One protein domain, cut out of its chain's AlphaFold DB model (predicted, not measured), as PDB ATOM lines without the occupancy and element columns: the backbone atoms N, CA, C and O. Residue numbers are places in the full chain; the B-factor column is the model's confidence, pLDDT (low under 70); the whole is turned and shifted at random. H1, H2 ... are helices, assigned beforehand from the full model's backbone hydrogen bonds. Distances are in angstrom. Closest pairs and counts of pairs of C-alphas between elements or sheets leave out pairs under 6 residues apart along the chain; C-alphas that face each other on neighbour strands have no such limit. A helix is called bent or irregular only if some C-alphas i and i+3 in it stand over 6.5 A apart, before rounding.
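AT A GLANCE: This is residues 42 to 82 of the 82 residues of an uncharacterized protein of Serratia plymuthica (UniProt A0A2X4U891). Look for a small V of two helices, H1 and H2, joined by a tight turn and splayed from it as a loose helical hairpin, with stretches outside any named helix at both open ends, residues 42 to 47 and 73 to 82. The 41 printed residues hold H1 then H2 and no named strand: all helix, only just compact, close to loose, with a radius of gyration of the C-alphas of 10.7 A and spans of 25 by 25 by 18 A.

HOW THE PARTS SIT: H1, residues 48 to 58, and H2, residues 61 to 72, form a hairpin over a tight link. They touch, H2 with residues 62 to 67 alone; the closest C-alphas, of Arg 56 and Gly 63, are 4.2 A apart. Their lines run opposite ways at a steep tilt of 40 degrees. In H1 every O i to N i+4 pair is within hydrogen-bond range, in H2 6 of 8.

IN THESE COORDINATES: Find C-alpha 48 at (340.614, 409.592, 642.215); from there H1 runs 15.6 A to His 58. H2 runs 17.8 A from Thr 61 to C-alpha 72 at (348.438, 423.393, 641.249), only just irregular, C-alphas 68 and 71 being 6.9 A apart.

THE WHOLE: The farthest C-alphas, of His 44 and Lys 82, are 30.1 A apart. The printed part has no cut; pLDDT is under 70 at residues 67 to 82.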
ATOM      1  N   TRP A  42     348.182 408.115 644.814       84.12
ATOM      2  CA  TRP A  42     347.562 409.029 643.850       84.12
ATOM      3  C   TRP A  42     347.832 408.667 642.384       84.12
ATOM      4  O   TRP A  42     347.260 409.276 641.483       84.12
ATOM      5  N   ALA A  43     348.651 407.641 642.128       87.38
ATOM      6  CA  ALA A  43     348.726 407.013 640.815       87.38
ATOM      7  C   ALA A  43     347.476 406.168 640.490       87.38
ATOM      8  O   ALA A  43     347.226 405.893 639.316       87.38
ATOM      9  N   HIS A  44     346.678 405.770 641.492       86.56
ATOM     10  CA  HIS A  44     345.422 405.040 641.290       86.56
ATOM     11  C   HIS A  44     344.318 406.003 640.844       86.56
ATOM     12  O   HIS A  44     343.619 406.608 641.659       86.56
ATOM     13  N   LYS A  45     344.188 406.169 639.527       87.69
ATOM     14  CA  LYS A  45     343.249 407.130 638.930       87.69
ATOM     15  C   LYS A  45     341.793 406.667 638.949       87.69
ATOM     16  O   LYS A  45     340.908 407.509 638.938       87.69
ATOM     17  N   GLU A  46     341.546 405.359 639.019       92.56
ATOM     18  CA  GLU A  46     340.196 404.771 638.990       92.56
ATOM     19  C   GLU A  46     339.300 405.278 640.129       92.56
ATOM     20  O   GLU A  46     338.100 405.458 639.948       92.56
ATOM     21  N   THR A  47     339.890 405.551 641.294       92.00
ATOM     22  CA  THR A  47     339.186 406.022 642.495       92.00
ATOM     23  C   THR A  47     339.386 407.513 642.766       92.00
ATOM     24  O   THR A  47     338.757 408.050 643.675       92.00
ATOM     25  N   TYR A  48     340.219 408.201 641.975       87.56
ATOM     26  CA  TYR A  48     340.614 409.592 642.215       87.56
ATOM     27  C   TYR A  48     339.413 410.538 642.261       87.56
ATOM     28  O   TYR A  48     339.204 411.225 643.261       87.56
ATOM     29  N   ASP A  49     338.602 410.541 641.202       89.19
ATOM     30  CA  ASP A  49     337.470 411.463 641.086       89.19
ATOM     31  C   ASP A  49     336.421 411.201 642.172       89.19
ATOM     32  O   ASP A  49     335.886 412.143 642.755       89.19
ATOM     33  N   ALA A  50     336.182 409.927 642.502       91.94
ATOM     34  CA  ALA A  50     335.242 409.531 643.547       91.94
ATOM     35  C   ALA A  50     335.708 409.977 644.945       91.94
ATOM     36  O   ALA A  50     334.925 410.547 645.706       91.94
ATOM     37  N   VAL A  51     336.990 409.779 645.271       92.56
ATOM     38  CA  VAL A  51     337.583 410.239 646.539       92.56
ATOM     39  C   VAL A  51     337.537 411.763 646.632       92.56
ATOM     40  O   VAL A  51     337.150 412.308 647.665       92.56
ATOM     41  N   MET A  52     337.881 412.460 645.548       90.19
ATOM     42  CA  MET A  52     337.852 413.922 645.503       90.19
ATOM     43  C   MET A  52     336.432 414.477 645.657       90.19
ATOM     44  O   MET A  52     336.242 415.469 646.356       90.19
ATOM     45  N   ALA A  53     335.428 413.839 645.049       91.38
ATOM     46  CA  ALA A  53     334.028 414.219 645.216       91.38
ATOM     47  C   ALA A  53     333.570 414.083 646.679       91.38
ATOM     48  O   ALA A  53     333.045 415.043 647.240       91.38
ATOM     49  N   LEU A  54     333.857 412.944 647.324       92.88
ATOM     50  CA  LEU A  54     333.522 412.706 648.736       92.88
ATOM     51  C   LEU A  54     334.154 413.747 649.669       92.88
ATOM     52  O   LEU A  54     333.507 414.261 650.580       92.88
ATOM     53  N   VAL A  55     335.426 414.073 649.437       92.06
ATOM     54  CA  VAL A  55     336.157 415.049 650.250       92.06
ATOM     55  C   VAL A  55     335.623 416.470 650.056       92.06
ATOM     56  O   VAL A  55     335.541 417.213 651.033       92.06
ATOM     57  N   ARG A  56     335.221 416.854 648.841       88.25
ATOM     58  CA  ARG A  56     334.589 418.161 648.594       88.25
ATOM     59  C   ARG A  56     333.242 418.288 649.292       88.25
ATOM     60  O   ARG A  56     332.963 419.322 649.887       88.25
ATOM     61  N   GLU A  57     332.424 417.240 649.237       92.25
ATOM     62  CA  GLU A  57     331.070 417.275 649.791       92.25
ATOM     63  C   GLU A  57     331.058 417.208 651.326       92.25
ATOM     64  O   GLU A  57     330.277 417.905 651.975       92.25
ATOM     65  N   HIS A  58     331.940 416.399 651.923       92.62
ATOM     66  CA  HIS A  58     331.870 416.071 653.352       92.62
ATOM     67  C   HIS A  58     333.113 416.469 654.161       92.62
ATOM     68  O   HIS A  58     333.095 416.397 655.388       92.62
ATOM     69  N   GLY A  59     334.200 416.899 653.513       86.69
ATOM     70  CA  GLY A  59     335.487 417.182 654.161       86.69
ATOM     71  C   GLY A  59     335.611 418.562 654.813       86.69
ATOM     72  O   GLY A  59     336.674 418.880 655.347       86.69
ATOM     73  N   GLY A  60     334.575 419.406 654.758       86.06
ATOM     74  CA  GLY A  60     334.585 420.742 655.365       86.06
ATOM     75  C   GLY A  60     335.785 421.587 654.913       86.06
ATOM     76  O   GLY A  60     336.001 421.793 653.721       86.06
ATOM     77  N   THR A  61     336.603 422.057 655.862       81.56
ATOM     78  CA  THR A  61     337.811 422.854 655.572       81.56
ATOM     79  C   THR A  61     338.855 422.105 654.752       81.56
ATOM     80  O   THR A  61     339.535 422.716 653.931       81.56
ATOM     81  N   TYR A  62     338.961 420.789 654.919       76.94
ATOM     82  CA  TYR A  62     339.851 419.980 654.094       76.94
ATOM     83  C   TYR A  62     339.362 419.929 652.638       76.94
ATOM     84  O   TYR A  62     340.173 419.986 651.716       76.94
ATOM     85  N   GLY A  63     338.042 419.878 652.428       73.44
ATOM     86  CA  GLY A  63     337.427 419.960 651.100       73.44
ATOM     87  C   GLY A  63     337.763 421.264 650.373       73.44
ATOM     88  O   GLY A  63     338.113 421.229 649.196       73.44
ATOM     89  N   MET A  64     337.777 422.395 651.086       76.06
ATOM     90  CA  MET A  64     338.197 423.686 650.515       76.06
ATOM     91  C   MET A  64     339.658 423.664 650.044       76.06
ATOM     92  O   MET A  64     339.960 424.121 648.946       76.06
ATOM     93  N   GLY A  65     340.558 423.053 650.822       71.81
ATOM     94  CA  GLY A  65     341.965 422.915 650.433       71.81
ATOM     95  C   GLY A  65     342.179 422.076 649.166       71.81
ATOM     96  O   GLY A  65     343.130 422.317 648.425       71.81
ATOM     97  N   VAL A  66     341.292 421.116 648.880       70.62
ATOM     98  CA  VAL A  66     341.311 420.340 647.627       70.62
ATOM     99  C   VAL A  66     340.926 421.204 646.427       70.62
ATOM    100  O   VAL A  66     341.545 421.083 645.367       70.62
ATOM    101  N   ASP A  67     339.936 422.080 646.578       68.06
ATOM    102  CA  ASP A  67     339.521 422.989 645.509       68.06
ATOM    103  C   ASP A  67     340.579 424.064 645.230       68.06
ATOM    104  O   ASP A  67     340.868 424.348 644.064       68.06
ATOM    105  N   ASP A  68     341.232 424.579 646.275       62.25
ATOM    106  CA  ASP A  68     342.329 425.546 646.155       62.25
ATOM    107  C   ASP A  68     343.607 424.923 645.556       62.25
ATOM    108  O   ASP A  68     344.349 425.586 644.829       62.25
ATOM    109  N   ALA A  69     343.871 423.638 645.824       60.91
ATOM    110  CA  ALA A  69     345.045 422.922 645.314       60.91
ATOM    111  C   ALA A  69     344.856 422.317 643.910       60.91
ATOM    112  O   ALA A  69     345.848 421.990 643.247       60.91
ATOM    113  N   ALA A  70     343.614 422.181 643.430       58.53
ATOM    114  CA  ALA A  70     343.310 421.677 642.092       58.53
ATOM    115  C   ALA A  70     344.100 422.398 640.973       58.53
ATOM    116  O   ALA A  70     344.749 421.714 640.186       58.53
ATOM    117  N   PRO A  71     344.177 423.742 640.893       55.72
ATOM    118  CA  PRO A  71     344.963 424.407 639.847       55.72
ATOM    119  C   PRO A  71     346.483 424.160 639.922       55.72
ATOM    120  O   PRO A  71     347.185 424.430 638.951       55.72
ATOM    121  N   LEU A  72     347.006 423.645 641.042       57.69
ATOM    122  CA  LEU A  72     348.438 423.393 641.249       57.69
ATOM    123  C   LEU A  72     348.846 421.934 640.987       57.69
ATOM    124  O   LEU A  72     350.031 421.606 641.072       57.69
ATOM    125  N   THR A  73     347.897 421.047 640.665       59.72
ATOM    126  CA  THR A  73     348.180 419.629 640.409       59.72
ATOM    127  C   THR A  73     348.201 419.313 638.905       59.72
ATOM    128  O   THR A  73     347.248 419.651 638.204       59.72
ATOM    129  N   PRO A  74     349.211 418.581 638.384       58.16
ATOM    130  CA  PRO A  74     349.307 418.224 636.956       58.16
ATOM    131  C   PRO A  74     348.150 417.369 636.406       58.16
ATOM    132  O   PRO A  74     348.119 417.075 635.214       58.16
ATOM    133  N   LEU A  75     347.248 416.903 637.273       54.25
ATOM    134  CA  LEU A  75     346.138 416.003 636.959       54.25
ATOM    135  C   LEU A  75     344.765 416.690 637.008       54.25
ATOM    136  O   LEU A  75     343.762 416.015 636.787       54.25
ATOM    137  N   ALA A  76     344.687 417.993 637.291       51.94
ATOM    138  CA  ALA A  76     343.398 418.665 637.366       51.94
ATOM    139  C   ALA A  76     342.785 418.849 635.966       51.94
ATOM    140  O   ALA A  76     343.427 419.437 635.089       51.94
ATOM    141  N   PRO A  77     341.546 418.376 635.726       48.31
ATOM    142  CA  PRO A  77     340.855 418.672 634.483       48.31
ATOM    143  C   PRO A  77     340.619 420.182 634.409       48.31
ATOM    144  O   PRO A  77     340.016 420.778 635.303       48.31
ATOM    145  N   LEU A  78     341.132 420.800 633.342       44.25
ATOM    146  CA  LEU A  78     340.945 422.215 633.043       44.25
ATOM    147  C   LEU A  78     339.450 422.540 633.095       44.25
ATOM    148  O   LEU A  78     338.668 422.073 632.265       44.25
ATOM    149  N   ARG A  79     339.047 423.340 634.083       51.38
ATOM    150  CA  ARG A  79     337.684 423.856 634.179       51.38
ATOM    151  C   ARG A  79     337.475 424.786 632.984       51.38
ATOM    152  O   ARG A  79     337.998 425.896 632.968       51.38
ATOM    153  N   VAL A  80     336.752 424.326 631.962       42.78
ATOM    154  CA  VAL A  80     336.319 425.185 630.852       42.78
ATOM    155  C   VAL A  80     335.322 426.183 631.438       42.78
ATOM    156  O   VAL A  80     334.177 425.834 631.724       42.78
ATOM    157  N   MET A  81     335.795 427.403 631.702       34.28
ATOM    158  CA  MET A  81     334.940 428.525 632.079       34.28
ATOM    159  C   MET A  81     333.996 428.831 630.914       34.28
ATOM    160  O   MET A  81     334.428 428.899 629.762       34.28
ATOM    161  N   LYS A  82     332.713 428.978 631.233       36.09
ATOM    162  CA  LYS A  82     331.676 429.464 630.327       36.09
ATOM    163  C   LYS A  82     331.373 430.913 630.667       36.09
ATOM    164  O   LYS A  82     331.425 431.226 631.879       36.09
TER     165      LYS A  82